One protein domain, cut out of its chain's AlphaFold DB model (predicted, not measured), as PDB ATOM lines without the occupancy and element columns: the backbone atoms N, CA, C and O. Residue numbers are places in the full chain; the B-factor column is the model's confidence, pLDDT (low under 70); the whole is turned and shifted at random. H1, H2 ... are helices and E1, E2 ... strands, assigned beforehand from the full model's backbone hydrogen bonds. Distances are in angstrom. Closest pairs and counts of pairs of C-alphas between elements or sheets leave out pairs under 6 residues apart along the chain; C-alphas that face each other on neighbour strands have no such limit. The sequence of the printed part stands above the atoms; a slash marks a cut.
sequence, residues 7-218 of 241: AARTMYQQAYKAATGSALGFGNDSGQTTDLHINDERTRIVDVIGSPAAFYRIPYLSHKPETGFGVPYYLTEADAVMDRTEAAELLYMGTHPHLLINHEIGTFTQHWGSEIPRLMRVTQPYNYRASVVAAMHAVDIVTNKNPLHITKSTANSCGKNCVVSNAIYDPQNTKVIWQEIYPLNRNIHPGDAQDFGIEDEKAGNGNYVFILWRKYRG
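This is residues 7 to 218 of the 241 residues of a protein of Legionella pneumophila (UniProt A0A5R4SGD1). Four small two-stranded ribbons of sheet stand round one long helix, H5, which makes the core; the largest ribbon is E7 with E8, and the others are E2 with E3, E1 with E6, and E4 with E5. H6 packs on the first residues of H5, while H1 and H2 make a separate helical patch away from H5, and long unnamed stretches make much of the rest. The printed part has 212 residues with six named helices and eight named strands, in the order H1 E1 E2 E3 H2 H3 H4 E4 E5 E6 H5 E7 H6 E8. Each sheet is antiparallel; the class is mixed, helices and strands, with under half of the residues in named elements. The whole is compact, with a radius of gyration of the C-alphas of 17.5 A and spans of 57 by 41 by 37 A.

Find C-alpha 176 at (-34.206, -32.382, -0.978); from there E7, residues 176 to 182, runs 18.7 A. Its neighbour E8, residues 209 to 214, covers 16.4 A and ends at C-alpha 214, (-34.229, -34.766, -5.010). Now look at C-alpha 127, at (-40.327, -44.719, 16.790), where H5 begins; it runs 24.1 A to residue 143. The other strands are E2, residues 47 to 49; E3, 72 to 75; E1, 41 to 43; E6, 121 to 123; E4, 104 to 107; and E5, 110 to 114, which is 11.5 A long. Among the other helices, H1, residues 7 to 20, is 19.9 A long and H3, residues 87 to 95, is 12.5 A long. H2 is residues 80 to 84, H4 residues 97 to 100 and H6 residues 198 to 204.

Start at E7 and E8, antiparallel at 158 degrees, where N 179 and O 211 are 2.9 A apart, within hydrogen-bond range. From E8 step to H5: their closest C-alphas, Ala 135 and Phe 210, are 7.8 A apart. The hairpin E2 and E3 has N 48 and O 74 within hydrogen-bond range at 2.9 A; the closest C-alphas of E3 and H5 are Tyr 73 and Val 142, 6.4 A apart. E1 and E6 are antiparallel, with N 42 and O 122 within hydrogen-bond range at 2.9 A, and the closest C-alphas of E6 and H5, Val 122 and Ala 130, are 5.6 A apart. The hairpin E4 and E5 has N 105 and O 113 within hydrogen-bond range at 2.8 A, and the C-alphas of Trp 112 in E5 and Arg 129 in H5 come closest at 6.0 A. H5 touches H6 with residues 127 to 128 alone, closest at the C-alphas of Tyr 128 and Glu 201, 6.2 A, at a steep tilt of 66 degrees, the same way. H1 touches H2, with the C-alphas of Tyr 16 and Val 81 closest at 5.8 A, but H1 and H5 are apart. H3 is close but not clearly touching to H2, at 5.5 A between the C-alphas of Met 82 and Ala 88, and to H4, at 7.0 A between those of Met 93 and Leu 99. In H1, H2, H3, H5 and H6 every O i to N i+4 pair is within hydrogen-bond range; H4 is too short for such a pair, and its one O i to N i+3 pair is within range.

The two C-alphas farthest apart are those of Leu 36 and Tyr 60, 58.1 A. The printed part has no cut. The long links are H1 to E1, E2 to E3, H5 to E7 and E7 to H6; within the link from H5 to E7, residues 163 to 164 pair antiparallel with residues 216 to 217. The mean pLDDT of the printed part is 85.3, and residues 26 to 40, 102, 146 to 147 and 218 are under 70.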
ATOM      1  N   ALA A   7     -37.617 -66.828   3.252       84.56
ATOM      2  CA  ALA A   7     -36.399 -67.540   2.865       84.56
ATOM      3  C   ALA A   7     -35.170 -66.614   2.814       84.56
ATOM      4  O   ALA A   7     -34.156 -66.933   3.431       84.56
ATOM      5  N   ALA A   8     -35.275 -65.450   2.164       84.31
ATOM      6  CA  ALA A   8     -34.217 -64.441   2.105       84.31
ATOM      7  C   ALA A   8     -33.855 -63.940   3.509       84.31
ATOM      8  O   ALA A   8     -32.690 -63.976   3.892       84.31
ATOM      9  N   ARG A   9     -34.866 -63.619   4.325       84.25
ATOM     10  CA  ARG A   9     -34.692 -63.257   5.738       84.25
ATOM     11  C   ARG A   9     -33.958 -64.332   6.544       84.25
ATOM     12  O   ARG A   9     -33.012 -64.027   7.264       84.25
ATOM     13  N   THR A  10     -34.336 -65.604   6.382       86.75
ATOM     14  CA  THR A  10     -33.634 -66.729   7.035       86.75
ATOM     15  C   THR A  10     -32.172 -66.814   6.584       86.75
ATOM     16  O   THR A  10     -31.288 -67.030   7.411       86.75
ATOM     17  N   MET A  11     -31.898 -66.608   5.293       88.19
ATOM     18  CA  MET A  11     -30.540 -66.600   4.742       88.19
ATOM     19  C   MET A  11     -29.701 -65.449   5.318       88.19
ATOM     20  O   MET A  11     -28.570 -65.686   5.735       88.19
ATOM     21  N   TYR A  12     -30.247 -64.232   5.405       88.00
ATOM     22  CA  TYR A  12     -29.561 -63.084   6.008       88.00
ATOM     23  C   TYR A  12     -29.270 -63.304   7.499       88.00
ATOM     24  O   TYR A  12     -28.144 -63.091   7.943       88.00
ATOM     25  N   GLN A  13     -30.232 -63.839   8.259       87.62
ATOM     26  CA  GLN A  13     -30.029 -64.216   9.663       87.62
ATOM     27  C   GLN A  13     -28.931 -65.282   9.835       87.62
ATOM     28  O   GLN A  13     -28.135 -65.200  10.772       87.62
ATOM     29  N   GLN A  14     -28.860 -66.271   8.937       89.44
ATOM     30  CA  GLN A  14     -27.805 -67.291   8.943       89.44
ATOM     31  C   GLN A  14     -26.435 -66.712   8.567       89.44
ATOM     32  O   GLN A  14     -25.457 -67.010   9.247       89.44
ATOM     33  N   ALA A  15     -26.363 -65.865   7.536       88.12
ATOM     34  CA  ALA A  15     -25.131 -65.200   7.117       88.12
ATOM     35  C   ALA A  15     -24.582 -64.283   8.223       88.12
ATOM     36  O   ALA A  15     -23.404 -64.366   8.562       88.12
ATOM     37  N   TYR A  16     -25.452 -63.490   8.856       88.06
ATOM     38  CA  TYR A  16     -25.097 -62.660  10.006       88.06
ATOM     39  C   TYR A  16     -24.560 -63.496  11.174       88.06
ATOM     40  O   TYR A  16     -23.509 -63.177  11.731       88.06
ATOM     41  N   LYS A  17     -25.233 -64.605  11.513       89.56
ATOM     42  CA  LYS A  17     -24.785 -65.510  12.579       89.56
ATOM     43  C   LYS A  17     -23.462 -66.202  12.249       89.56
ATOM     44  O   LYS A  17     -22.649 -66.395  13.145       89.56
ATOM     45  N   ALA A  18     -23.225 -66.552  10.987       90.62
ATOM     46  CA  ALA A  18     -21.953 -67.121  10.548       90.62
ATOM     47  C   ALA A  18     -20.802 -66.100  10.613       90.62
ATOM     48  O   ALA A  18     -19.688 -66.473  10.969       90.62
ATOM     49  N   ALA A  19     -21.071 -64.825  10.313       88.69
ATOM     50  CA  ALA A  19     -20.073 -63.754  10.346       88.69
ATOM     51  C   ALA A  19     -19.762 -63.236  11.763       88.69
ATOM     52  O   ALA A  19     -18.619 -62.890  12.047       88.69
ATOM     53  N   THR A  20     -20.763 -63.169  12.650       87.06
ATOM     54  CA  THR A  20     -20.651 -62.509  13.971       87.06
ATOM     55  C   THR A  20     -20.737 -63.457  15.170       87.06
ATOM     56  O   THR A  20     -20.490 -63.040  16.298       87.06
ATOM     57  N   GLY A  21     -21.149 -64.713  14.970       85.94
ATOM     58  CA  GLY A  21     -21.494 -65.661  16.039       85.94
ATOM     59  C   GLY A  21     -22.865 -65.423  16.696       85.94
ATOM     60  O   GLY A  21     -23.414 -66.338  17.315       85.94
ATOM     61  N   SER A  22     -23.454 -64.238  16.520       83.69
ATOM     62  CA  SER A  22     -24.664 -63.779  17.216       83.69
ATOM     63  C   SER A  22     -25.932 -63.905  16.366       83.69
ATOM     64  O   SER A  22     -25.892 -63.903  15.139       83.69
ATOM     65  N   ALA A  23     -27.097 -64.013  17.007       83.56
ATOM     66  CA  ALA A  23     -28.374 -63.976  16.294       83.56
ATOM     67  C   ALA A  23     -28.711 -62.543  15.844       83.56
ATOM     68  O   ALA A  23     -28.520 -61.596  16.605       83.56
ATOM     69  N   LEU A  24     -29.245 -62.383  14.629       81.25
ATOM     70  CA  LEU A  24     -29.723 -61.087  14.143       81.25
ATOM     71  C   LEU A  24     -31.098 -60.765  14.749       81.25
ATOM     72  O   LEU A  24     -32.105 -61.374  14.374       81.25
ATOM     73  N   GLY A  25     -31.120 -59.818  15.687       72.00
ATOM     74  CA  GLY A  25     -32.335 -59.296  16.309       72.00
ATOM     75  C   GLY A  25     -32.902 -58.059  15.603       72.00
ATOM     76  O   GLY A  25     -32.205 -57.351  14.870       72.00
ATOM     77  N   PHE A  26     -34.167 -57.750  15.902       69.44
ATOM     78  CA  PHE A  26     -34.855 -56.532  15.460       69.44
ATOM     79  C   PHE A  26     -35.764 -55.984  16.564       69.44
ATOM     80  O   PHE A  26     -36.231 -56.753  17.402       69.44
ATOM     81  N   GLY A  27     -36.045 -54.680  16.532       64.25
ATOM     82  CA  GLY A  27     -36.824 -53.985  17.561       64.25
ATOM     83  C   GLY A  27     -35.948 -53.259  18.584       64.25
ATOM     84  O   GLY A  27     -34.729 -53.162  18.411       64.25
ATOM     85  N   ASN A  28     -36.589 -52.734  19.628       61.72
ATOM     86  CA  ASN A  28     -35.981 -51.833  20.613       61.72
ATOM     87  C   ASN A  28     -34.765 -52.470  21.311       61.72
ATOM     88  O   ASN A  28     -33.718 -51.847  21.403       61.72
ATOM     89  N   ASP A  29     -34.850 -53.754  21.665       56.03
ATOM     90  CA  ASP A  29     -33.823 -54.439  22.467       56.03
ATOM     91  C   ASP A  29     -32.693 -55.073  21.625       56.03
ATOM     92  O   ASP A  29     -31.845 -55.806  22.127       56.03
ATOM     93  N   SER A  30     -32.688 -54.863  20.304       55.31
ATOM     94  CA  SER A  30     -31.939 -55.714  19.365       55.31
ATOM     95  C   SER A  30     -30.454 -55.390  19.158       55.31
ATOM     96  O   SER A  30     -29.863 -55.853  18.176       55.31
ATOM     97  N   GLY A  31     -29.850 -54.600  20.048       50.59
ATOM     98  CA  GLY A  31     -28.507 -54.058  19.840       50.59
ATOM     99  C   GLY A  31     -27.611 -53.903  21.072       50.59
ATOM    100  O   GLY A  31     -26.418 -53.663  20.880       50.59
ATOM    101  N   GLN A  32     -28.126 -54.019  22.299       49.81
ATOM    102  CA  GLN A  32     -27.415 -53.641  23.531       49.81
ATOM    103  C   GLN A  32     -27.148 -54.851  24.434       49.81
ATOM    104  O   GLN A  32     -27.986 -55.736  24.577       49.81
ATOM    105  N   THR A  33     -25.980 -54.871  25.079       42.44
ATOM    106  CA  THR A  33     -25.598 -55.869  26.098       42.44
ATOM    107  C   THR A  33     -25.791 -55.363  27.533       42.44
ATOM    108  O   THR A  33     -25.344 -56.023  28.471       42.44
ATOM    109  N   THR A  34     -26.407 -54.188  27.723       42.66
ATOM    110  CA  THR A  34     -26.565 -53.539  29.036       42.66
ATOM    111  C   THR A  34     -27.927 -52.852  29.174       42.66
ATOM    112  O   THR A  34     -28.414 -52.241  28.225       42.66
ATOM    113  N   ASP A  35     -28.524 -52.919  30.368       48.50
ATOM    114  CA  ASP A  35     -29.935 -52.555  30.582       48.50
ATOM    115  C   ASP A  35     -30.200 -51.055  30.838       48.50
ATOM    116  O   ASP A  35     -31.344 -50.636  31.006       48.50
ATOM    117  N   LEU A  36     -29.157 -50.220  30.911       48.06
ATOM    118  CA  LEU A  36     -29.248 -48.888  31.533       48.06
ATOM    119  C   LEU A  36     -29.922 -47.799  30.674       48.06
ATOM    120  O   LEU A  36     -30.345 -46.786  31.226       48.06
ATOM    121  N   HIS A  37     -30.065 -48.005  29.358       49.72
ATOM    122  CA  HIS A  37     -30.693 -47.047  28.426       49.72
ATOM    123  C   HIS A  37     -31.634 -47.708  27.390       49.72
ATOM    124  O   HIS A  37     -31.855 -47.161  26.311       49.72
ATOM    125  N   ILE A  38     -32.219 -48.869  27.726       50.72
ATOM    126  CA  ILE A  38     -33.051 -49.710  26.829       50.72
ATOM    127  C   ILE A  38     -34.137 -48.943  26.050       50.72
ATOM    128  O   ILE A  38     -34.425 -49.273  24.904       50.72
ATOM    129  N   ASN A  39     -34.762 -47.927  26.651       54.94
ATOM    130  CA  ASN A  39     -35.953 -47.307  26.066       54.94
ATOM    131  C   ASN A  39     -35.671 -46.344  24.904       54.94
ATOM    132  O   ASN A  39     -36.568 -46.131  24.083       54.94
ATOM    133  N   ASP A  40     -34.467 -45.778  24.814       65.69
ATOM    134  CA  ASP A  40     -34.162 -44.717  23.849       65.69
ATOM    135  C   ASP A  40     -33.436 -45.233  22.604       65.69
ATOM    136  O   ASP A  40     -33.596 -44.649  21.536       65.69
ATOM    137  N   GLU A  41     -32.689 -46.340  22.674       77.56
ATOM    138  CA  GLU A  41     -32.160 -46.960  21.454       77.56
ATOM    139  C   GLU A  41     -33.279 -47.645  20.653       77.56
ATOM    140  O   GLU A  41     -34.063 -48.431  21.185       77.56
ATOM    141  N   ARG A  42     -33.349 -47.382  19.343       79.94
ATOM    142  CA  ARG A  42     -34.274 -48.053  18.423       79.94
ATOM    143  C   ARG A  42     -33.533 -48.493  17.173       79.94
ATOM    144  O   ARG A  42     -33.133 -47.657  16.366       79.94
ATOM    145  N   THR A  43     -33.411 -49.804  16.960       87.00
ATOM    146  CA  THR A  43     -32.929 -50.310  15.668       87.00
ATOM    147  C   THR A  43     -34.089 -50.577  14.717       87.00
ATOM    148  O   THR A  43     -35.032 -51.308  15.035       87.00
ATOM    149  N   ARG A  44     -34.030 -49.954  13.539       89.19
ATOM    150  CA  ARG A  44     -35.087 -49.948  12.526       89.19
ATOM    151  C   ARG A  44     -34.670 -50.796  11.323       89.19
ATOM    152  O   ARG A  44     -33.495 -50.870  10.988       89.19
ATOM    153  N   ILE A  45     -35.638 -51.447  10.680       89.81
ATOM    154  CA  ILE A  45     -35.428 -52.113   9.385       89.81
ATOM    155  C   ILE A  45     -35.821 -51.105   8.309       89.81
ATOM    156  O   ILE A  45     -36.939 -50.587   8.348       89.81
ATOM    157  N   VAL A  46     -34.906 -50.805   7.389       92.69
ATOM    158  CA  VAL A  46     -35.090 -49.791   6.350       92.69
ATOM    159  C   VAL A  46     -34.714 -50.359   4.982       92.69
ATOM    160  O   VAL A  46     -33.585 -50.786   4.746       92.69
ATOM    161  N   ASP A  47     -35.664 -50.283   4.054       94.12
ATOM    162  CA  ASP A  47     -35.488 -50.695   2.664       94.12
ATOM    163  C   ASP A  47     -35.549 -49.468   1.751       94.12
ATOM    164  O   ASP A  47     -36.531 -48.721   1.759       94.12
ATOM    165  N   VAL A  48     -34.533 -49.272   0.907       94.56
ATOM    166  CA  VAL A  48     -34.550 -48.227  -0.128       94.56
ATOM    167  C   VAL A  48     -34.889 -48.872  -1.459       94.56
ATOM    168  O   VAL A  48     -34.098 -49.634  -2.013       94.56
ATOM    169  N   ILE A  49     -36.071 -48.563  -1.990       93.19
ATOM    170  CA  ILE A  49     -36.620 -49.181  -3.203       93.19
ATOM    171  C   ILE A  49     -36.837 -48.107  -4.273       93.19
ATOM    172  O   ILE A  49     -37.263 -46.988  -3.986       93.19
ATOM    173  N   GLY A  50     -36.539 -48.435  -5.531       92.19
ATOM    174  CA  GLY A  50     -36.711 -47.501  -6.638       92.19
ATOM    175  C   GLY A  50     -38.175 -47.140  -6.910       92.19
ATOM    176  O   GLY A  50     -39.075 -47.980  -6.821       92.19
ATOM    177  N   SER A  51     -38.417 -45.873  -7.253       89.38
ATOM    178  CA  SER A  51     -39.763 -45.297  -7.303       89.38
ATOM    179  C   SER A  51     -40.490 -45.581  -8.630       89.38
ATOM    180  O   SER A  51     -39.852 -45.802  -9.664       89.38
ATOM    181  N   PRO A  52     -41.838 -45.534  -8.661       88.88
ATOM    182  CA  PRO A  52     -42.627 -45.727  -9.884       88.88
ATOM    183  C   PRO A  52     -42.534 -44.559 -10.886       88.88
ATOM    184  O   PRO A  52     -43.244 -44.560 -11.891       88.88
ATOM    185  N   ALA A  53     -41.656 -43.571 -10.666       82.56
ATOM    186  CA  ALA A  53     -41.525 -42.373 -11.504       82.56
ATOM    187  C   ALA A  53     -41.265 -42.676 -12.996       82.56
ATOM    188  O   ALA A  53     -41.596 -41.865 -13.860       82.56
ATOM    189  N   ALA A  54     -40.726 -43.858 -13.316       83.12
ATOM    190  CA  ALA A  54     -40.567 -44.337 -14.688       83.12
ATOM    191  C   ALA A  54     -41.895 -44.453 -15.464       83.12
ATOM    192  O   ALA A  54     -41.906 -44.176 -16.664       83.12
ATOM    193  N   PHE A  55     -42.999 -44.834 -14.808       86.31
ATOM    194  CA  PHE A  55     -44.301 -45.039 -15.461       86.31
ATOM    195  C   PHE A  55     -44.973 -43.726 -15.867       86.31
ATOM    196  O   PHE A  55     -45.619 -43.656 -16.909       86.31
ATOM    197  N   TYR A  56     -44.776 -42.667 -15.080       83.12
ATOM    198  CA  TYR A  56     -45.337 -41.336 -15.331       83.12
ATOM    199  C   TYR A  56     -44.399 -40.443 -16.169       83.12
ATOM    200  O   TYR A  56     -44.642 -39.248 -16.339       83.12
ATOM    201  N   ARG A  57     -43.311 -41.013 -16.707       83.75
ATOM    202  CA  ARG A  57     -42.304 -40.298 -17.496       83.75
ATOM    203  C   ARG A  57     -42.836 -39.940 -18.883       83.75
ATOM    204  O   ARG A  57     -42.835 -40.768 -19.793       83.75
ATOM    205  N   ILE A  58     -43.173 -38.670 -19.086       83.12
ATOM    206  CA  ILE A  58     -43.499 -38.120 -20.407       83.12
ATOM    207  C   ILE A  58     -42.211 -38.032 -21.255       83.12
ATOM    208  O   ILE A  58     -41.283 -37.307 -20.868       83.12
ATOM    209  N   PRO A  59     -42.104 -38.735 -22.404       80.44
ATOM    210  CA  PRO A  59     -40.933 -38.660 -23.275       80.44
ATOM    211  C   PRO A  59     -40.627 -37.220 -23.706       80.44
ATOM    212  O   PRO A  59     -41.538 -36.434 -23.948       80.44
ATOM    213  N   TYR A  60     -39.337 -36.880 -23.803       73.12
ATOM    214  CA  TYR A  60     -38.804 -35.556 -24.180       73.12
ATOM    215  C   TYR A  60     -39.129 -34.380 -23.236       73.12
ATOM    216  O   TYR A  60     -38.403 -33.392 -23.259       73.12
ATOM    217  N   LEU A  61     -40.154 -34.488 -22.384       75.00
ATOM    218  CA  LEU A  61     -40.553 -33.458 -21.415       75.00
ATOM    219  C   LEU A  61     -40.067 -33.732 -19.984       75.00
ATOM    220  O   LEU A  61     -39.993 -32.807 -19.183       75.00
ATOM    221  N   SER A  62     -39.719 -34.979 -19.657       76.31
ATOM    222  CA  SER A  62     -39.228 -35.371 -18.329       76.31
ATOM    223  C   SER A  62     -37.910 -36.150 -18.399       76.31
ATOM    224  O   SER A  62     -37.638 -36.882 -19.359       76.31
ATOM    225  N   HIS A  63     -37.075 -35.979 -17.370       78.19
ATOM    226  CA  HIS A  63     -35.798 -36.681 -17.243       78.19
ATOM    227  C   HIS A  63     -36.000 -38.193 -17.049       78.19
ATOM    228  O   HIS A  63     -37.061 -38.662 -16.638       78.19
ATOM    229  N   LYS A  64     -34.963 -38.983 -17.350       80.69
ATOM    230  CA  LYS A  64     -34.942 -40.402 -16.977       80.69
ATOM    231  C   LYS A  64     -34.776 -40.507 -15.453       80.69
ATOM    232  O   LYS A  64     -33.902 -39.816 -14.931       80.69
ATOM    233  N   PRO A  65     -35.545 -41.348 -14.744       83.56
ATOM    234  CA  PRO A  65     -35.321 -41.565 -13.317       83.56
ATOM    235  C   PRO A  65     -33.950 -42.215 -13.078       83.56
ATOM    236  O   PRO A  65     -33.464 -42.972 -13.919       83.56
ATOM    237  N   GLU A  66     -33.334 -41.923 -11.933       85.00
ATOM    238  CA  GLU A  66     -32.114 -42.613 -11.474       85.00
ATOM    239  C   GLU A  66     -32.402 -44.021 -10.941       85.00
ATOM    240  O   GLU A  66     -31.524 -44.884 -10.946       85.00
ATOM    241  N   THR A  67     -33.633 -44.254 -10.478       89.00
ATOM    242  CA  THR A  67     -34.047 -45.515  -9.869       89.00
ATOM    243  C   THR A  67     -35.020 -46.298 -10.752       89.00
ATOM    244  O   THR A  67     -35.863 -45.729 -11.446       89.00
ATOM    245  N   GLY A  68     -34.872 -47.625 -10.757       89.56
ATOM    246  CA  GLY A  68     -35.810 -48.545 -11.406       89.56
ATOM    247  C   GLY A  68     -36.884 -49.003 -10.423       89.56
ATOM    248  O   GLY A  68     -36.547 -49.419  -9.317       89.56
ATOM    249  N   PHE A  69     -38.158 -48.939 -10.813       91.00
ATOM    250  CA  PHE A  69     -39.268 -49.325  -9.938       91.00
ATOM    251  C   PHE A  69     -39.114 -50.752  -9.393       91.00
ATOM    252  O   PHE A  69     -38.828 -51.676 -10.155       91.00
ATOM    253  N   GLY A  70     -39.305 -50.921  -8.082       88.19
ATOM    254  CA  GLY A  70     -39.255 -52.225  -7.409       88.19
ATOM    255  C   GLY A  70     -37.859 -52.850  -7.300       88.19
ATOM    256  O   GLY A  70     -37.718 -53.946  -6.768       88.19
ATOM    257  N   VAL A  71     -36.811 -52.170  -7.774       91.12
ATOM    258  CA  VAL A  71     -35.423 -52.591  -7.557       91.12
ATOM    259  C   VAL A  71     -35.005 -52.173  -6.142       91.12
ATOM    260  O   VAL A  71     -35.137 -50.986  -5.830       91.12
ATOM    261  N   PRO A  72     -34.477 -53.080  -5.300       92.00
ATOM    262  CA  PRO A  72     -33.859 -52.705  -4.035       92.00
ATOM    263  C   PRO A  72     -32.490 -52.053  -4.284       92.00
ATOM    264  O   PRO A  72     -31.688 -52.535  -5.089       92.00
ATOM    265  N   TYR A  73     -32.242 -50.940  -3.599       92.25
ATOM    266  CA  TYR A  73     -30.979 -50.195  -3.594       92.25
ATOM    267  C   TYR A  73     -30.225 -50.374  -2.267       92.25
ATOM    268  O   TYR A  73     -28.995 -50.399  -2.267       92.25
ATOM    269  N   TYR A  74     -30.958 -50.565  -1.169       93.31
ATOM    270  CA  TYR A  74     -30.450 -50.943   0.150       93.31
ATOM    271  C   TYR A  74     -31.503 -51.783   0.880       93.31
ATOM    272  O   TYR A  74     -32.696 -51.536   0.695       93.31
ATOM    273  N   LEU A  75     -31.055 -52.756   1.677       92.31
ATOM    274  CA  LEU A  75     -31.877 -53.601   2.548       92.31
ATOM    275  C   LEU A  75     -31.107 -53.802   3.861       92.31
ATOM    276  O   LEU A  75     -30.047 -54.435   3.840       92.31
ATOM    277  N   THR A  76     -31.621 -53.308   4.992       90.44
ATOM    278  CA  THR A  76     -30.924 -53.423   6.292       90.44
ATOM    279  C   THR A  76     -30.621 -54.873   6.673       90.44
ATOM    280  O   THR A  76     -29.562 -55.147   7.229       90.44
ATOM    281  N   GLU A  77     -31.505 -55.830   6.364       88.69
ATOM    282  CA  GLU A  77     -31.252 -57.243   6.686       88.69
ATOM    283  C   GLU A  77     -30.068 -57.826   5.900       88.69
ATOM    284  O   GLU A  77     -29.299 -58.613   6.450       88.69
ATOM    285  N   ALA A  78     -29.880 -57.414   4.643       89.88
ATOM    286  CA  ALA A  78     -28.771 -57.880   3.811       89.88
ATOM    287  C   ALA A  78     -27.425 -57.283   4.252       89.88
ATOM    288  O   ALA A  78     -26.406 -57.968   4.209       89.88
ATOM    289  N   ASP A  79     -27.437 -56.023   4.693       91.00
ATOM    290  CA  ASP A  79     -26.262 -55.272   5.150       91.00
ATOM    291  C   ASP A  79     -25.996 -55.394   6.665       91.00
ATOM    292  O   ASP A  79     -25.071 -54.783   7.200       91.00
ATOM    293  N   ALA A  80     -26.773 -56.222   7.371       87.94
ATOM    294  CA  ALA A  80     -26.792 -56.292   8.831       87.94
ATOM    295  C   ALA A  80     -25.413 -56.490   9.488       87.94
ATOM    296  O   ALA A  80     -25.210 -56.053  10.616       87.94
ATOM    297  N   VAL A  81     -24.450 -57.129   8.814       88.06
ATOM    298  CA  VAL A  81     -23.080 -57.262   9.342       88.06
ATOM    299  C   VAL A  81     -22.398 -55.895   9.447       88.06
ATOM    300  O   VAL A  81     -21.836 -55.594  10.495       88.06
ATOM    301  N   MET A  82     -22.463 -55.057   8.410       89.94
ATOM    302  CA  MET A  82     -21.776 -53.759   8.387       89.94
ATOM    303  C   MET A  82     -22.514 -52.705   9.222       89.94
ATOM    304  O   MET A  82     -21.859 -51.913   9.896       89.94
ATOM    305  N   ASP A  83     -23.851 -52.752   9.237       88.44
ATOM    306  CA  ASP A  83     -24.709 -51.932  10.106       88.44
ATOM    307  C   ASP A  83     -24.501 -52.264  11.597       88.44
ATOM    308  O   ASP A  83     -24.155 -51.392  12.388       88.44
ATOM    309  N   ARG A  84     -24.636 -53.533  12.015       85.50
ATOM    310  CA  ARG A  84     -24.631 -53.881  13.452       85.50
ATOM    311  C   ARG A  84     -23.254 -53.979  14.096       85.50
ATOM    312  O   ARG A  84     -23.181 -53.925  15.321       85.50
ATOM    313  N   THR A  85     -22.190 -54.138  13.309       85.94
ATOM    314  CA  THR A  85     -20.804 -54.053  13.811       85.94
ATOM    315  C   THR A  85     -20.209 -52.654  13.677       85.94
ATOM    316  O   THR A  85     -19.071 -52.446  14.090       85.94
ATOM    317  N   GLU A  86     -20.945 -51.713  13.070       90.06
ATOM    318  CA  GLU A  86     -20.529 -50.327  12.808       90.06
ATOM    319  C   GLU A  86     -19.263 -50.206  11.929       90.06
ATOM    320  O   GLU A  86     -18.744 -49.113  11.703       90.06
ATOM    321  N   ALA A  87     -18.766 -51.323  11.379       88.81
ATOM    322  CA  ALA A  87     -17.472 -51.411  10.709       88.81
ATOM    323  C   ALA A  87     -17.375 -50.523   9.459       88.81
ATOM    324  O   ALA A  87     -16.315 -49.953   9.189       88.81
ATOM    325  N   ALA A  88     -18.472 -50.375   8.708       90.25
ATOM    326  CA  ALA A  88     -18.524 -49.454   7.574       90.25
ATOM    327  C   ALA A  88     -18.381 -47.995   8.021       90.25
ATOM    328  O   ALA A  88     -17.624 -47.235   7.413       90.25
ATOM    329  N   GLU A  89     -19.061 -47.610   9.098       90.06
ATOM    330  CA  GLU A  89     -19.085 -46.228   9.566       90.06
ATOM    331  C   GLU A  89     -17.794 -45.846  10.294       90.06
ATOM    332  O   GLU A  89     -17.258 -44.776  10.022       90.06
ATOM    333  N   LEU A  90     -17.191 -46.742  11.083       89.94
ATOM    334  CA  LEU A  90     -15.861 -46.526  11.673       89.94
ATOM    335  C   LEU A  90     -14.785 -46.258  10.603       89.94
ATOM    336  O   LEU A  90     -13.983 -45.329  10.737       89.94
ATOM    337  N   LEU A  91     -14.783 -47.027   9.508       89.94
ATOM    338  CA  LEU A  91     -13.871 -46.818   8.374       89.94
ATOM    339  C   LEU A  91     -14.207 -45.545   7.578       89.94
ATOM    340  O   LEU A  91     -13.305 -44.832   7.121       89.94
ATOM    341  N   TYR A  92     -15.494 -45.232   7.419       88.38
ATOM    342  CA  TYR A  92     -15.950 -44.021   6.741       88.38
ATOM    343  C   TYR A  92     -15.559 -42.752   7.514       88.38
ATOM    344  O   TYR A  92     -14.944 -41.849   6.947       88.38
ATOM    345  N   MET A  93     -15.810 -42.721   8.824       87.81
ATOM    346  CA  MET A  93     -15.425 -41.650   9.747       87.81
ATOM    347  C   MET A  93     -13.902 -41.494   9.830       87.81
ATOM    348  O   MET A  93     -13.396 -40.375   9.752       87.81
ATOM    349  N   GLY A  94     -13.156 -42.603   9.897       86.94
ATOM    350  CA  GLY A  94     -11.689 -42.593   9.891       86.94
ATOM    351  C   GLY A  94     -11.071 -42.027   8.605       86.94
ATOM    352  O   GLY A  94      -9.963 -41.495   8.638       86.94
ATOM    353  N   THR A  95     -11.790 -42.088   7.478       87.19
ATOM    354  CA  THR A  95     -11.371 -41.482   6.199       87.19
ATOM    355  C   THR A  95     -11.950 -40.081   5.963       87.19
ATOM    356  O   THR A  95     -11.386 -39.319   5.179       87.19
ATOM    357  N   HIS A  96     -13.026 -39.707   6.661       86.62
ATOM    358  CA  HIS A  96     -13.736 -38.432   6.509       86.62
ATOM    359  C   HIS A  96     -13.949 -37.714   7.862       86.62
ATOM    360  O   HIS A  96     -15.084 -37.396   8.218       86.62
ATOM    361  N   PRO A  97     -12.880 -37.376   8.615       82.75
ATOM    362  CA  PRO A  97     -12.998 -36.816   9.969       82.75
ATOM    363  C   PRO A  97     -13.695 -35.445  10.032       82.75
ATOM    364  O   PRO A  97     -14.119 -35.013  11.099       82.75
ATOM    365  N   HIS A  98     -13.842 -34.754   8.898       82.62
ATOM    366  CA  HIS A  98     -14.592 -33.499   8.810       82.62
ATOM    367  C   HIS A  98     -16.111 -33.686   8.973       82.62
ATOM    368  O   HIS A  98     -16.786 -32.730   9.335       82.62
ATOM    369  N   LEU A  99     -16.636 -34.897   8.750       79.06
ATOM    370  CA  LEU A  99     -18.060 -35.224   8.914       79.06
ATOM    371  C   LEU A  99     -18.460 -35.479  10.381       79.06
ATOM    372  O   LEU A  99     -19.607 -35.808  10.666       79.06
ATOM    373  N   LEU A 100     -17.524 -35.330  11.324       76.81
ATOM    374  CA  LEU A 100     -17.748 -35.541  12.759       76.81
ATOM    375  C   LEU A 100     -18.260 -34.292  13.496       76.81
ATOM    376  O   LEU A 100     -18.463 -34.338  14.707       76.81
ATOM    377  N   ILE A 101     -18.407 -33.159  12.803       78.81
ATOM    378  CA  ILE A 101     -18.637 -31.847  13.421       78.81
ATOM    379  C   ILE A 101     -19.913 -31.221  12.844       78.81
ATOM    380  O   ILE A 101     -19.987 -30.975  11.646       78.81
ATOM    381  N   ASN A 102     -20.877 -30.890  13.712       67.94
ATOM    382  CA  ASN A 102     -22.118 -30.162  13.385       67.94
ATOM    383  C   ASN A 102     -23.055 -30.856  12.367       67.94
ATOM    384  O   ASN A 102     -23.696 -30.184  11.560       67.94
ATOM    385  N   HIS A 103     -23.158 -32.185  12.432       82.44
ATOM    386  CA  HIS A 103     -24.016 -33.007  11.570       82.44
ATOM    387  C   HIS A 103     -25.222 -33.575  12.340       82.44
ATOM    388  O   HIS A 103     -25.319 -34.779  12.582       82.44
ATOM    389  N   GLU A 104     -26.127 -32.690  12.765       90.06
ATOM    390  CA  GLU A 104     -27.371 -33.036  13.468       90.06
ATOM    391  C   GLU A 104     -28.591 -32.918  12.543       90.06
ATOM    392  O   GLU A 104     -28.777 -31.917  11.849       90.06
ATOM    393  N   ILE A 105     -29.461 -33.928  12.576       92.62
ATOM    394  CA  ILE A 105     -30.753 -33.936  11.889       92.62
ATOM    395  C   ILE A 105     -31.775 -33.266  12.806       92.62
ATOM    396  O   ILE A 105     -32.277 -33.875  13.752       92.62
ATOM    397  N   GLY A 106     -32.103 -32.008  12.518       91.75
ATOM    398  CA  GLY A 106     -33.112 -31.239  13.238       91.75
ATOM    399  C   GLY A 106     -32.710 -29.787  13.466       91.75
ATOM    400  O   GLY A 106     -31.995 -29.179  12.670       91.75
ATOM    401  N   THR A 107     -33.177 -29.223  14.579       89.31
ATOM    402  CA  THR A 107     -32.744 -27.905  15.060       89.31
ATOM    403  C   THR A 107     -31.952 -28.053  16.356       89.31
ATOM    404  O   THR A 107     -32.110 -29.037  17.071       89.31
ATOM    405  N   PHE A 108     -31.155 -27.043  16.712       84.69
ATOM    406  CA  PHE A 108     -30.337 -27.037  17.935       84.69
ATOM    407  C   PHE A 108     -31.122 -27.354  19.228       84.69
ATOM    408  O   PHE A 108     -30.567 -27.897  20.178       84.69
ATOM    409  N   THR A 109     -32.419 -27.029  19.283       86.69
ATOM    410  CA  THR A 109     -33.287 -27.327  20.437       86.69
ATOM    411  C   THR A 109     -34.165 -28.566  20.250       86.69
ATOM    412  O   THR A 109     -34.830 -28.973  21.201       86.69
ATOM    413  N   GLN A 110     -34.196 -29.152  19.052       89.62
ATOM    414  CA  GLN A 110     -34.966 -30.340  18.680       89.62
ATOM    415  C   GLN A 110     -34.153 -31.171  17.676       89.62
ATOM    416  O   GLN A 110     -34.435 -31.176  16.475       89.62
ATOM    417  N   HIS A 111     -33.127 -31.871  18.153       90.75
ATOM    418  CA  HIS A 111     -32.430 -32.874  17.353       90.75
ATOM    419  C   HIS A 111     -33.253 -34.171  17.328       90.75
ATOM    420  O   HIS A 111     -33.869 -34.563  18.323       90.75
ATOM    421  N   TRP A 112     -33.305 -34.834  16.176       92.38
ATOM    422  CA  TRP A 112     -33.947 -36.143  16.013       92.38
ATOM    423  C   TRP A 112     -32.910 -37.279  15.967       92.38
ATOM    424  O   TRP A 112     -33.227 -38.400  16.361       92.38
ATOM    425  N   GLY A 113     -31.680 -36.966  15.549       90.94
ATOM    426  CA  GLY A 113     -30.495 -37.831  15.525       90.94
ATOM    427  C   GLY A 113     -29.298 -37.084  14.916       90.94
ATOM    428  O   GLY A 113     -29.431 -35.914  14.557       90.94
ATOM    429  N   SER A 114     -28.144 -37.734  14.781       90.88
ATOM    430  CA  SER A 114     -27.027 -37.248  13.951       90.88
ATOM    431  C   SER A 114     -27.153 -37.767  12.511       90.88
ATOM    432  O   SER A 114     -27.877 -38.726  12.299       90.88
ATOM    433  N   GLU A 115     -26.481 -37.154  11.525       89.38
ATOM    434  CA  GLU A 115     -26.359 -37.721  10.160       89.38
ATOM    435  C   GLU A 115     -25.290 -38.828  10.083       89.38
ATOM    436  O   GLU A 115     -25.346 -39.700   9.218       89.38
ATOM    437  N   ILE A 116     -24.286 -38.756  10.963       88.69
ATOM    438  CA  ILE A 116     -23.143 -39.671  11.062       88.69
ATOM    439  C   ILE A 116     -23.043 -40.139  12.528       88.69
ATOM    440  O   ILE A 116     -23.164 -39.302  13.429       88.69
ATOM    441  N   PRO A 117     -22.803 -41.432  12.810       90.56
ATOM    442  CA  PRO A 117     -22.712 -42.536  11.857       90.56
ATOM    443  C   PRO A 117     -24.087 -42.913  11.279       90.56
ATOM    444  O   PRO A 117     -25.104 -42.865  11.970       90.56
ATOM    445  N   ARG A 118     -24.110 -43.338  10.014       91.56
ATOM    446  CA  ARG A 118     -25.318 -43.714   9.255       91.56
ATOM    447  C   ARG A 118     -25.839 -45.103   9.629       91.56
ATOM    448  O   ARG A 118     -26.034 -45.954   8.766       91.56
ATOM    449  N   LEU A 119     -26.030 -45.357  10.916       90.44
ATOM    450  CA  LEU A 119     -26.524 -46.636  11.429       90.44
ATOM    451  C   LEU A 119     -28.054 -46.670  11.404       90.44
ATOM    452  O   LEU A 119     -28.711 -45.648  11.610       90.44
ATOM    453  N   MET A 120     -28.647 -47.850  11.229       90.56
ATOM    454  CA  MET A 120     -30.106 -48.020  11.351       90.56
ATOM    455  C   MET A 120     -30.558 -48.124  12.821       90.56
ATOM    456  O   MET A 120     -31.752 -48.220  13.121       90.56
ATOM    457  N   ARG A 121     -29.584 -48.091  13.737       88.00
ATOM    458  CA  ARG A 121     -29.697 -47.920  15.186       88.00
ATOM    459  C   ARG A 121     -29.687 -46.426  15.517       88.00
ATOM    460  O   ARG A 121     -28.685 -45.757  15.287       88.00
ATOM    461  N   VAL A 122     -30.783 -45.911  16.072       89.12
ATOM    462  CA  VAL A 122     -30.940 -44.483  16.395       89.12
ATOM    463  C   VAL A 122     -31.368 -44.316  17.850       89.12
ATOM    464  O   VAL A 122     -32.339 -44.936  18.280       89.12
ATOM    465  N   THR A 123     -30.681 -43.450  18.597       87.44
ATOM    466  CA  THR A 123     -31.065 -43.071  19.966       87.44
ATOM    467  C   THR A 123     -32.147 -41.993  19.917       87.44
ATOM    468  O   THR A 123     -31.856 -40.809  19.756       87.44
ATOM    469  N   GLN A 124     -33.408 -42.411  19.991       87.50
ATOM    470  CA  GLN A 124     -34.583 -41.554  19.909       87.50
ATOM    471  C   GLN A 124     -35.817 -42.257  20.528       87.50
ATOM    472  O   GLN A 124     -36.248 -43.285  19.998       87.50
ATOM    473  N   PRO A 125     -36.458 -41.701  21.579       85.81
ATOM    474  CA  PRO A 125     -37.609 -42.333  22.247       85.81
ATOM    475  C   PRO A 125     -38.835 -42.565  21.345       85.81
ATOM    476  O   PRO A 125     -39.631 -43.474  21.603       85.81
ATOM    477  N   TYR A 126     -39.007 -41.764  20.287       88.75
ATOM    478  CA  TYR A 126     -40.146 -41.851  19.367       88.75
ATOM    479  C   TYR A 126     -39.818 -42.697  18.126       88.75
ATOM    480  O   TYR A 126     -38.934 -42.346  17.337       88.75
ATOM    481  N   ASN A 127     -40.576 -43.780  17.896       89.38
ATOM    482  CA  ASN A 127     -40.327 -44.719  16.790       89.38
ATOM    483  C   ASN A 127     -40.396 -44.055  15.408       89.38
ATOM    484  O   ASN A 127     -39.666 -44.457  14.499       89.38
ATOM    485  N   TYR A 128     -41.267 -43.061  15.236       92.38
ATOM    486  CA  TYR A 128     -41.375 -42.287  13.999       92.38
ATOM    487  C   TYR A 128     -40.091 -41.502  13.709       92.38
ATOM    488  O   TYR A 128     -39.456 -41.737  12.683       92.38
ATOM    489  N   ARG A 129     -39.637 -40.656  14.649       93.50
ATOM    490  CA  ARG A 129     -38.393 -39.873  14.517       93.50
ATOM    491  C   ARG A 129     -37.178 -40.778  14.267       93.50
ATOM    492  O   ARG A 129     -36.403 -40.507  13.353       93.50
ATOM    493  N   ALA A 130     -37.070 -41.897  14.993       92.38
ATOM    494  CA  ALA A 130     -36.032 -42.908  14.766       92.38
ATOM    495  C   ALA A 130     -36.082 -43.502  13.343       92.38
ATOM    496  O   ALA A 130     -35.050 -43.694  12.704       92.38
ATOM    497  N   SER A 131     -37.287 -43.765  12.821       93.88
ATOM    498  CA  SER A 131     -37.483 -44.284  11.457       93.88
ATOM    499  C   SER A 131     -37.150 -43.257  10.379       93.88
ATOM    500  O   SER A 131     -36.616 -43.637   9.343       93.88
ATOM    501  N   VAL A 132     -37.440 -41.974  10.615       95.31
ATOM    502  CA  VAL A 132     -37.064 -40.882   9.707       95.31
ATOM    503  C   VAL A 132     -35.542 -40.765   9.620       95.31
ATOM    504  O   VAL A 132     -35.007 -40.744   8.517       95.31
ATOM    505  N   VAL A 133     -34.835 -40.757  10.755       95.19
ATOM    506  CA  VAL A 133     -33.360 -40.694  10.787       95.19
ATOM    507  C   VAL A 133     -32.737 -41.909  10.092       95.19
ATOM    508  O   VAL A 133     -31.930 -41.739   9.181       95.19
ATOM    509  N   ALA A 134     -33.179 -43.129  10.416       94.81
ATOM    510  CA  ALA A 134     -32.687 -44.338   9.751       94.81
ATOM    511  C   ALA A 134     -32.998 -44.351   8.234       94.81
ATOM    512  O   ALA A 134     -32.192 -44.828   7.434       94.81
ATOM    513  N   ALA A 135     -34.127 -43.774   7.802       95.75
ATOM    514  CA  ALA A 135     -34.420 -43.571   6.383       95.75
ATOM    515  C   ALA A 135     -33.470 -42.559   5.724       95.75
ATOM    516  O   ALA A 135     -33.023 -42.796   4.601       95.75
ATOM    517  N   MET A 136     -33.111 -41.469   6.410       95.12
ATOM    518  CA  MET A 136     -32.103 -40.520   5.923       95.12
ATOM    519  C   MET A 136     -30.738 -41.195   5.761       95.12
ATOM    520  O   MET A 136     -30.143 -41.088   4.692       95.12
ATOM    521  N   HIS A 137     -30.303 -41.986   6.746       94.50
ATOM    522  CA  HIS A 137     -29.061 -42.766   6.692       94.50
ATOM    523  C   HIS A 137     -29.020 -43.728   5.503       94.50
ATOM    524  O   HIS A 137     -28.097 -43.683   4.689       94.50
ATOM    525  N   ALA A 138     -30.054 -44.556   5.344       94.56
ATOM    526  CA  ALA A 138     -30.126 -45.518   4.252       94.56
ATOM    527  C   ALA A 138     -30.087 -44.849   2.862       94.56
ATOM    528  O   ALA A 138     -29.484 -45.381   1.927       94.56
ATOM    529  N   VAL A 139     -30.704 -43.670   2.700       93.56
ATOM    530  CA  VAL A 139     -30.714 -42.965   1.408       93.56
ATOM    531  C   VAL A 139     -29.454 -42.109   1.190       93.56
ATOM    532  O   VAL A 139     -29.034 -41.965   0.038       93.56
ATOM    533  N   ASP A 140     -28.775 -41.631   2.239       92.31
ATOM    534  CA  ASP A 140     -27.391 -41.136   2.138       92.31
ATOM    535  C   ASP A 140     -26.504 -42.237   1.540       92.31
ATOM    536  O   ASP A 140     -25.964 -42.047   0.449       92.31
ATOM    537  N   ILE A 141     -26.466 -43.420   2.167       91.94
ATOM    538  CA  ILE A 141     -25.655 -44.566   1.723       91.94
ATOM    539  C   ILE A 141     -25.951 -44.942   0.255       91.94
ATOM    540  O   ILE A 141     -25.044 -45.281  -0.504       91.94
ATOM    541  N   VAL A 142     -27.212 -44.862  -0.189       92.12
ATOM    542  CA  VAL A 142     -27.599 -45.150  -1.585       92.12
ATOM    543  C   VAL A 142     -27.234 -44.025  -2.565       92.12
ATOM    544  O   VAL A 142     -27.049 -44.282  -3.761       92.12
ATOM    545  N   THR A 143     -27.161 -42.768  -2.126       89.56
ATOM    546  CA  THR A 143     -26.925 -41.618  -3.025       89.56
ATOM    547  C   THR A 143     -25.489 -41.113  -3.035       89.56
ATOM    548  O   THR A 143     -25.038 -40.594  -4.058       89.56
ATOM    549  N   ASN A 144     -24.741 -41.334  -1.961       83.12
ATOM    550  CA  ASN A 144     -23.296 -41.187  -1.915       83.12
ATOM    551  C   ASN A 144     -22.631 -42.518  -2.302       83.12
ATOM    552  O   ASN A 144     -23.075 -43.595  -1.922       83.12
ATOM    553  N   LYS A 145     -21.543 -42.477  -3.079       70.69
ATOM    554  CA  LYS A 145     -20.809 -43.699  -3.447       70.69
ATOM    555  C   LYS A 145     -19.970 -44.195  -2.266       70.69
ATOM    556  O   LYS A 145     -18.810 -43.806  -2.155       70.69
ATOM    557  N   ASN A 146     -20.530 -45.067  -1.429       67.38
ATOM    558  CA  ASN A 146     -19.789 -45.769  -0.380       67.38
ATOM    559  C   ASN A 146     -19.725 -47.289  -0.672       67.38
ATOM    560  O   ASN A 146     -20.770 -47.938  -0.663       67.38
ATOM    561  N   PRO A 147     -18.537 -47.880  -0.918       64.94
ATOM    562  CA  PRO A 147     -18.395 -49.318  -1.164       64.94
ATOM    563  C   PRO A 147     -18.468 -50.186   0.107       64.94
ATOM    564  O   PRO A 147     -18.383 -51.405  -0.008       64.94
ATOM    565  N   LEU A 148     -18.560 -49.589   1.302       86.75
ATOM    566  CA  LEU A 148     -18.482 -50.310   2.579       86.75
ATOM    567  C   LEU A 148     -19.805 -50.959   3.015       86.75
ATOM    568  O   LEU A 148     -19.774 -51.855   3.849       86.75
ATOM    569  N   HIS A 149     -20.940 -50.542   2.449       91.06
ATOM    570  CA  HIS A 149     -22.253 -51.149   2.692       91.06
ATOM    571  C   HIS A 149     -22.717 -51.958   1.474       91.06
ATOM    572  O   HIS A 149     -22.462 -51.578   0.325       91.06
ATOM    573  N   ILE A 150     -23.462 -53.039   1.714       89.38
ATOM    574  CA  ILE A 150     -24.083 -53.895   0.694       89.38
ATOM    575  C   ILE A 150     -25.239 -53.129   0.040       89.38
ATOM    576  O   ILE A 150     -26.404 -53.214   0.430       89.38
ATOM    577  N   THR A 151     -24.889 -52.330  -0.965       90.62
ATOM    578  CA  THR A 151     -25.800 -51.400  -1.635       90.62
ATOM    579  C   THR A 151     -25.661 -51.464  -3.147       90.62
ATOM    580  O   THR A 151     -24.670 -51.931  -3.711       90.62
ATOM    581  N   LYS A 152     -26.658 -50.905  -3.822       90.81
ATOM    582  CA  LYS A 152     -26.560 -50.469  -5.207       90.81
ATOM    583  C   LYS A 152     -26.657 -48.950  -5.204       90.81
ATOM    584  O   LYS A 152     -27.752 -48.421  -5.069       90.81
ATOM    585  N   SER A 153     -25.542 -48.240  -5.355       87.94
ATOM    586  CA  SER A 153     -25.588 -46.773  -5.395       87.94
ATOM    587  C   SER A 153     -26.378 -46.263  -6.610       87.94
ATOM    588  O   SER A 153     -26.336 -46.841  -7.702       87.94
ATOM    589  N   THR A 154     -27.075 -45.143  -6.440       85.31
ATOM    590  CA  THR A 154     -27.653 -44.379  -7.556       85.31
ATOM    591  C   THR A 154     -26.553 -43.755  -8.422       85.31
ATOM    592  O   THR A 154     -25.392 -43.627  -8.022       85.31
ATOM    593  N   ALA A 155     -26.909 -43.380  -9.648       79.62
ATOM    594  CA  ALA A 155     -26.011 -42.712 -10.576       79.62
ATOM    595  C   ALA A 155     -26.757 -41.600 -11.310       79.62
ATOM    596  O   ALA A 155     -27.927 -41.764 -11.652       79.62
ATOM    597  N   ASN A 156     -26.039 -40.513 -11.603       79.56
ATOM    598  CA  ASN A 156     -26.561 -39.334 -12.287       79.56
ATOM    599  C   ASN A 156     -27.163 -39.685 -13.662       79.56
ATOM    600  O   ASN A 156     -26.444 -39.831 -14.654       79.56
ATOM    601  N   SER A 157     -28.492 -39.795 -13.724       76.50
ATOM    602  CA  SER A 157     -29.236 -40.149 -14.940       76.50
ATOM    603  C   SER A 157     -29.554 -38.951 -15.838       76.50
ATOM    604  O   SER A 157     -30.015 -39.140 -16.970       76.50
ATOM    605  N   CYS A 158     -29.367 -37.719 -15.351       76.06
ATOM    606  CA  CYS A 158     -29.940 -36.533 -15.984       76.06
ATOM    607  C   CYS A 158     -29.063 -35.893 -17.072       76.06
ATOM    608  O   CYS A 158     -29.548 -35.039 -17.816       76.06
ATOM    609  N   GLY A 159     -27.828 -36.376 -17.244       72.94
ATOM    610  CA  GLY A 159     -26.963 -36.098 -18.397       72.94
ATOM    611  C   GLY A 159     -25.787 -35.162 -18.103       72.94
ATOM    612  O   GLY A 159     -25.664 -34.619 -17.014       72.94
ATOM    613  N   LYS A 160     -24.914 -34.955 -19.101       74.12
ATOM    614  CA  LYS A 160     -23.585 -34.317 -18.946       74.12
ATOM    615  C   LYS A 160     -23.582 -32.955 -18.229       74.12
ATOM    616  O   LYS A 160     -22.630 -32.658 -17.519       74.12
ATOM    617  N   ASN A 161     -24.621 -32.143 -18.427       75.38
ATOM    618  CA  ASN A 161     -24.713 -30.785 -17.875       75.38
ATOM    619  C   ASN A 161     -25.674 -30.686 -16.677       75.38
ATOM    620  O   ASN A 161     -25.964 -29.585 -16.223       75.38
ATOM    621  N   CYS A 162     -26.189 -31.811 -16.183       75.81
ATOM    622  CA  CYS A 162     -27.103 -31.872 -15.053       75.81
ATOM    623  C   CYS A 162     -26.491 -32.715 -13.927       75.81
ATOM    624  O   CYS A 162     -25.709 -33.627 -14.180       75.81
ATOM    625  N   VAL A 163     -26.832 -32.398 -12.681       82.81
ATOM    626  CA  VAL A 163     -26.472 -33.148 -11.474       82.81
ATOM    627  C   VAL A 163     -27.695 -33.274 -10.571       82.81
ATOM    628  O   VAL A 163     -28.486 -32.334 -10.456       82.81
ATOM    629  N   VAL A 164     -27.849 -34.418  -9.914       85.69
ATOM    630  CA  VAL A 164     -28.904 -34.647  -8.919       85.69
ATOM    631  C   VAL A 164     -28.290 -34.520  -7.531       85.69
ATOM    632  O   VAL A 164     -27.231 -35.080  -7.270       85.69
ATOM    633  N   SER A 165     -28.928 -33.751  -6.651       86.12
ATOM    634  CA  SER A 165     -28.425 -33.506  -5.290       86.12
ATOM    635  C   SER A 165     -28.386 -34.806  -4.481       86.12
ATOM    636  O   SER A 165     -29.352 -35.563  -4.532       86.12
ATOM    637  N   ASN A 166     -27.313 -35.082  -3.739       86.06
ATOM    638  CA  ASN A 166     -27.238 -36.249  -2.844       86.06
ATOM    639  C   ASN A 166     -28.196 -36.078  -1.649       86.06
ATOM    640  O   ASN A 166     -28.613 -34.957  -1.350       86.06
ATOM    641  N   ALA A 167     -28.566 -37.179  -0.998       85.56
ATOM    642  CA  ALA A 167     -29.583 -37.226   0.053       85.56
ATOM    643  C   ALA A 167     -29.028 -36.980   1.466       85.56
ATOM    644  O   ALA A 167     -29.314 -37.740   2.383       85.56
ATOM    645  N   ILE A 168     -28.240 -35.919   1.620       86.00
ATOM    646  CA  ILE A 168     -27.822 -35.410   2.937       86.00
ATOM    647  C   ILE A 168     -28.956 -34.598   3.581       86.00
ATOM    648  O   ILE A 168     -29.889 -34.184   2.877       86.00
ATOM    649  N   TYR A 169     -28.874 -34.324   4.884       89.50
ATOM    650  CA  TYR A 169     -29.841 -33.450   5.545       89.50
ATOM    651  C   TYR A 169     -29.777 -32.017   4.976       89.50
ATOM    652  O   TYR A 169     -28.733 -31.501   4.565       89.50
ATOM    653  N   ASP A 170     -30.940 -31.376   4.885       88.88
ATOM    654  CA  ASP A 170     -31.128 -30.075   4.242       88.88
ATOM    655  C   ASP A 170     -32.216 -29.302   4.997       88.88
ATOM    656  O   ASP A 170     -33.381 -29.326   4.594       88.88
ATOM    657  N   PRO A 171     -31.865 -28.624   6.105       86.62
ATOM    658  CA  PRO A 171     -32.837 -27.973   6.986       86.62
ATOM    659  C   PRO A 171     -33.669 -26.870   6.310       86.62
ATOM    660  O   PRO A 171     -34.665 -26.423   6.871       86.62
ATOM    661  N   GLN A 172     -33.290 -26.415   5.108       86.94
ATOM    662  CA  GLN A 172     -34.050 -25.436   4.325       86.94
ATOM    663  C   GLN A 172     -34.824 -26.050   3.142       86.94
ATOM    664  O   GLN A 172     -35.420 -25.301   2.365       86.94
ATOM    665  N   ASN A 173     -34.822 -27.380   2.973       88.25
ATOM    666  CA  ASN A 173     -35.499 -28.093   1.879       88.25
ATOM    667  C   ASN A 173     -35.147 -27.543   0.467       88.25
ATOM    668  O   ASN A 173     -35.972 -27.483  -0.451       88.25
ATOM    669  N   THR A 174     -33.905 -27.079   0.283       88.06
ATOM    670  CA  THR A 174     -33.436 -26.376  -0.929       88.06
ATOM    671  C   THR A 174     -32.932 -27.291  -2.047       88.06
ATOM    672  O   THR A 174     -32.804 -26.841  -3.195       88.06
ATOM    673  N   LYS A 175     -32.615 -28.541  -1.713       89.44
ATOM    674  CA  LYS A 175     -31.992 -29.617  -2.498       89.44
ATOM    675  C   LYS A 175     -32.788 -30.916  -2.380       89.44
ATOM    676  O   LYS A 175     -32.857 -31.648  -3.367       89.44
ATOM    677  N   VAL A 176     -33.364 -31.202  -1.214       92.50
ATOM    678  CA  VAL A 176     -34.206 -32.382  -0.978       92.50
ATOM    679  C   VAL A 176     -35.484 -32.025  -0.225       92.50
ATOM    680  O   VAL A 176     -35.532 -31.020   0.471       92.50
ATOM    681  N   ILE A 177     -36.530 -32.836  -0.394       94.56
ATOM    682  CA  ILE A 177     -37.761 -32.779   0.404       94.56
ATOM    683  C   ILE A 177     -38.113 -34.209   0.796       94.56
ATOM    684  O   ILE A 177     -38.212 -35.083  -0.070       94.56
ATOM    685  N   TRP A 178     -38.325 -34.432   2.088       95.38
ATOM    686  CA  TRP A 178     -38.831 -35.690   2.620       95.38
ATOM    687  C   TRP A 178     -40.350 -35.618   2.756       95.38
ATOM    688  O   TRP A 178     -40.882 -34.697   3.374       95.38
ATOM    689  N   GLN A 179     -41.049 -36.585   2.170       95.75
ATOM    690  CA  GLN A 179     -42.495 -36.730   2.273       95.75
ATOM    691  C   GLN A 179     -42.813 -38.111   2.839       95.75
ATOM    692  O   GLN A 179     -42.457 -39.124   2.247       95.75
ATOM    693  N   GLU A 180     -43.529 -38.166   3.949       96.25
ATOM    694  CA  GLU A 180     -44.267 -39.361   4.325       96.25
ATOM    695  C   GLU A 180     -45.436 -39.549   3.352       96.25
ATOM    696  O   GLU A 180     -46.126 -38.584   3.038       96.25
ATOM    697  N   ILE A 181     -45.669 -40.773   2.875       95.56
ATOM    698  CA  ILE A 181     -46.877 -41.153   2.119       95.56
ATOM    699  C   ILE A 181     -47.746 -42.182   2.850       95.56
ATOM    700  O   ILE A 181     -48.887 -42.408   2.454       95.56
ATOM    701  N   TYR A 182     -47.218 -42.805   3.905       95.56
ATOM    702  CA  TYR A 182     -47.960 -43.673   4.809       95.56
ATOM    703  C   TYR A 182     -47.364 -43.575   6.222       95.56
ATOM    704  O   TYR A 182     -46.144 -43.740   6.334       95.56
ATOM    705  N   PRO A 183     -48.199 -43.428   7.268       94.69
ATOM    706  CA  PRO A 183     -49.669 -43.362   7.222       94.69
ATOM    707  C   PRO A 183     -50.328 -42.013   6.871       94.69
ATOM    708  O   PRO A 183     -51.411 -42.059   6.289       94.69
ATOM    709  N   LEU A 184     -49.768 -40.841   7.208       93.19
ATOM    710  CA  LEU A 184     -50.532 -39.571   7.214       93.19
ATOM    711  C   LEU A 184     -50.381 -38.697   5.954       93.19
ATOM    712  O   LEU A 184     -51.174 -37.777   5.755       93.19
ATOM    713  N   ASN A 185     -49.429 -39.010   5.072       95.00
ATOM    714  CA  ASN A 185     -49.194 -38.328   3.790       95.00
ATOM    715  C   ASN A 185     -48.865 -36.822   3.922       95.00
ATOM    716  O   ASN A 185     -49.635 -35.953   3.499       95.00
ATOM    717  N   ARG A 186     -47.702 -36.512   4.509       94.69
ATOM    718  CA  ARG A 186     -47.261 -35.149   4.853       94.69
ATOM    719  C   ARG A 186     -45.774 -34.909   4.570       94.69
ATOM    720  O   ARG A 186     -44.973 -35.838   4.551       94.69
ATOM    721  N   ASN A 187     -45.384 -33.647   4.376       95.12
ATOM    722  CA  ASN A 187     -43.964 -33.278   4.319       95.12
ATOM    723  C   ASN A 187     -43.347 -33.337   5.721       95.12
ATOM    724  O   ASN A 187     -43.929 -32.831   6.681       95.12
ATOM    725  N   ILE A 188     -42.155 -33.920   5.813       93.88
ATOM    726  CA  ILE A 188     -41.419 -34.113   7.062       93.88
ATOM    727  C   ILE A 188     -40.481 -32.926   7.270       93.88
ATOM    728  O   ILE A 188     -39.727 -32.553   6.369       93.88
ATOM    729  N   HIS A 189     -40.497 -32.368   8.478       93.12
ATOM    730  CA  HIS A 189     -39.624 -31.272   8.887       93.12
ATOM    731  C   HIS A 189     -38.860 -31.698  10.148       93.12
ATOM    732  O   HIS A 189     -39.352 -31.490  11.259       93.12
ATOM    733  N   PRO A 190     -37.681 -32.337  10.011       92.81
ATOM    734  CA  PRO A 190     -36.906 -32.744  11.171       92.81
ATOM    735  C   PRO A 190     -36.551 -31.532  12.024       92.81
ATOM    736  O   PRO A 190     -36.104 -30.508  11.503       92.81
ATOM    737  N   GLY A 191     -36.760 -31.663  13.330       89.75
ATOM    738  CA  GLY A 191     -36.639 -30.576  14.294       89.75
ATOM    739  C   GLY A 191     -37.909 -29.761  14.542       89.75
ATOM    740  O   GLY A 191     -37.839 -28.777  15.279       89.75
ATOM    741  N   ASP A 192     -39.063 -30.170  14.007       91.88
ATOM    742  CA  ASP A 192     -40.358 -29.699  14.504       91.88
ATOM    743  C   ASP A 192     -40.577 -30.186  15.952       91.88
ATOM    744  O   ASP A 192     -40.509 -31.383  16.254       91.88
ATOM    745  N   ALA A 193     -40.819 -29.234  16.857       88.50
ATOM    746  CA  ALA A 193     -41.046 -29.475  18.278       88.50
ATOM    747  C   ALA A 193     -42.402 -30.133  18.580       88.50
ATOM    748  O   ALA A 193     -42.549 -30.728  19.644       88.50
ATOM    749  N   GLN A 194     -43.383 -30.015  17.680       89.44
ATOM    750  CA  GLN A 194     -44.724 -30.584  17.850       89.44
ATOM    751  C   GLN A 194     -44.860 -31.963  17.191       89.44
ATOM    752  O   GLN A 194     -45.748 -32.738  17.545       89.44
ATOM    753  N   ASP A 195     -43.964 -32.299  16.259       90.31
ATOM    754  CA  ASP A 195     -43.986 -33.582  15.565       90.31
ATOM    755  C   ASP A 195     -43.259 -34.671  16.363       90.31
ATOM    756  O   ASP A 195     -42.068 -34.941  16.179       90.31
ATOM    757  N   PHE A 196     -43.980 -35.289  17.295       88.88
ATOM    758  CA  PHE A 196     -43.532 -36.481  18.024       88.88
ATOM    759  C   PHE A 196     -43.852 -37.794  17.292       88.88
ATOM    760  O   PHE A 196     -43.427 -38.859  17.735       88.88
ATOM    761  N   GLY A 197     -44.604 -37.745  16.187       90.50
ATOM    762  CA  GLY A 197     -44.981 -38.928  15.415       90.50
ATOM    763  C   GLY A 197     -45.948 -39.905  16.098       90.50
ATOM    764  O   GLY A 197     -46.013 -41.070  15.713       90.50
ATOM    765  N   ILE A 198     -46.662 -39.478  17.146       91.06
ATOM    766  CA  ILE A 198     -47.549 -40.345  17.949       91.06
ATOM    767  C   ILE A 198     -48.770 -40.803  17.132       91.06
ATOM    768  O   ILE A 198     -49.214 -41.947  17.249       91.06
ATOM    769  N   GLU A 199     -49.318 -39.915  16.300       92.12
ATOM    770  CA  GLU A 199     -50.437 -40.244  15.409       92.12
ATOM    771  C   GLU A 199     -49.989 -41.198  14.298       92.12
ATOM    772  O   GLU A 199     -50.682 -42.173  14.008       92.12
ATOM    773  N   ASP A 200     -48.796 -40.974  13.748       93.56
ATOM    774  CA  ASP A 200     -48.152 -41.796  12.728       93.56
ATOM    775  C   ASP A 200     -47.844 -43.199  13.274       93.56
ATOM    776  O   ASP A 200     -48.151 -44.206  12.641       93.56
ATOM    777  N   GLU A 201     -47.307 -43.305  14.491       91.19
ATOM    778  CA  GLU A 201     -47.045 -44.595  15.134       91.19
ATOM    779  C   GLU A 201     -48.335 -45.403  15.330       91.19
ATOM    780  O   GLU A 201     -48.377 -46.598  15.016       91.19
ATOM    781  N   LYS A 202     -49.413 -44.736  15.762       92.19
ATOM    782  CA  LYS A 202     -50.736 -45.342  15.952       92.19
ATOM    783  C   LYS A 202     -51.406 -45.742  14.632       92.19
ATOM    784  O   LYS A 202     -52.021 -46.804  14.568       92.19
ATOM    785  N   ALA A 203     -51.319 -44.909  13.594       94.25
ATOM    786  CA  ALA A 203     -51.969 -45.145  12.304       94.25
ATOM    787  C   ALA A 203     -51.192 -46.131  11.410       94.25
ATOM    788  O   ALA A 203     -51.797 -46.907  10.672       94.25
ATOM    789  N   GLY A 204     -49.859 -46.121  11.499       91.00
ATOM    790  CA  GLY A 204     -48.949 -46.990  10.751       91.00
ATOM    791  C   GLY A 204     -48.615 -48.306  11.458       91.00
ATOM    792  O   GLY A 204     -47.950 -49.173  10.882       91.00
ATOM    793  N   ASN A 205     -49.036 -48.465  12.719       90.12
ATOM    794  CA  ASN A 205     -48.641 -49.567  13.602       90.12
ATOM    795  C   ASN A 205     -47.107 -49.748  13.636       90.12
ATOM    796  O   ASN A 205     -46.581 -50.843  13.428       90.12
ATOM    797  N   GLY A 206     -46.383 -48.633  13.781       87.50
ATOM    798  CA  GLY A 206     -44.918 -48.582  13.746       87.50
ATOM    799  C   GLY A 206     -44.260 -48.797  12.370       87.50
ATOM    800  O   GLY A 206     -43.031 -48.926  12.322       87.50
ATOM    801  N   ASN A 207     -45.031 -48.834  11.275       91.62
ATOM    802  CA  ASN A 207     -44.547 -48.900   9.891       91.62
ATOM    803  C   ASN A 207     -44.777 -47.562   9.183       91.62
ATOM    804  O   ASN A 207     -45.836 -46.956   9.332       91.62
ATOM    805  N   TYR A 208     -43.818 -47.150   8.358       95.00
ATOM    806  CA  TYR A 208     -43.830 -45.860   7.668       95.00
ATOM    807  C   TYR A 208     -43.331 -46.037   6.236       95.00
ATOM    808  O   TYR A 208     -42.510 -46.919   5.973       95.00
ATOM    809  N   VAL A 209     -43.804 -45.205   5.309       95.81
ATOM    810  CA  VAL A 209     -43.279 -45.166   3.937       95.81
ATOM    811  C   VAL A 209     -42.979 -43.727   3.551       95.81
ATOM    812  O   VAL A 209     -43.861 -42.868   3.570       95.81
ATOM    813  N   PHE A 210     -41.729 -43.487   3.159       96.00
ATOM    814  CA  PHE A 210     -41.212 -42.171   2.809       96.00
ATOM    815  C   PHE A 210     -40.846 -42.098   1.320       96.00
ATOM    816  O   PHE A 210     -40.297 -43.041   0.750       96.00
ATOM    817  N   ILE A 211     -41.114 -40.955   0.695       95.12
ATOM    818  CA  ILE A 211     -40.596 -40.556  -0.613       95.12
ATOM    819  C   ILE A 211     -39.573 -39.444  -0.399       95.12
ATOM    820  O   ILE A 211     -39.862 -38.423   0.224       95.12
ATOM    821  N   LEU A 212     -38.394 -39.621  -0.994       94.00
ATOM    822  CA  LEU A 212     -37.412 -38.557  -1.132       94.00
ATOM    823  C   LEU A 212     -37.529 -37.887  -2.504       94.00
ATOM    824  O   LEU A 212     -37.269 -38.500  -3.544       94.00
ATOM    825  N   TRP A 213     -37.819 -36.592  -2.501       91.75
ATOM    826  CA  TRP A 213     -37.723 -35.738  -3.677       91.75
ATOM    827  C   TRP A 213     -36.334 -35.102  -3.726       91.75
ATOM    828  O   TRP A 213     -35.928 -34.426  -2.786       91.75
ATOM    829  N   ARG A 214     -35.593 -35.301  -4.823       90.69
ATOM    830  CA  ARG A 214     -34.229 -34.766  -5.010       90.69
ATOM    831  C   ARG A 214     -34.212 -33.728  -6.124       90.69
ATOM    832  O   ARG A 214     -34.771 -33.951  -7.197       90.69
ATOM    833  N   LYS A 215     -33.544 -32.600  -5.893       87.19
ATOM    834  CA  LYS A 215     -33.420 -31.504  -6.857       87.19
ATOM    835  C   LYS A 215     -32.372 -31.805  -7.918       87.19
ATOM    836  O   LYS A 215     -31.222 -32.125  -7.608       87.19
ATOM    837  N   TYR A 216     -32.778 -31.592  -9.163       82.62
ATOM    838  CA  TYR A 216     -31.946 -31.644 -10.355       82.62
ATOM    839  C   TYR A 216     -31.425 -30.221 -10.621       82.62
ATOM    840  O   TYR A 216     -32.205 -29.271 -10.710       82.62
ATOM    841  N   ARG A 217     -30.104 -30.047 -10.708       72.75
ATOM    842  CA  ARG A 217     -29.421 -28.766 -10.959       72.75
ATOM    843  C   ARG A 217     -28.642 -28.856 -12.268       72.75
ATOM    844  O   ARG A 217     -28.104 -29.903 -12.592       72.75
ATOM    845  N   GLY A 218     -28.559 -27.760 -13.021       62.09
ATOM    846  CA  GLY A 218     -27.843 -27.721 -14.307       62.09
ATOM    847  C   GLY A 218     -28.717 -28.006 -15.534       62.09
ATOM    848  O   GLY A 218     -28.286 -27.781 -16.663       62.09
TER     849      GLY A 218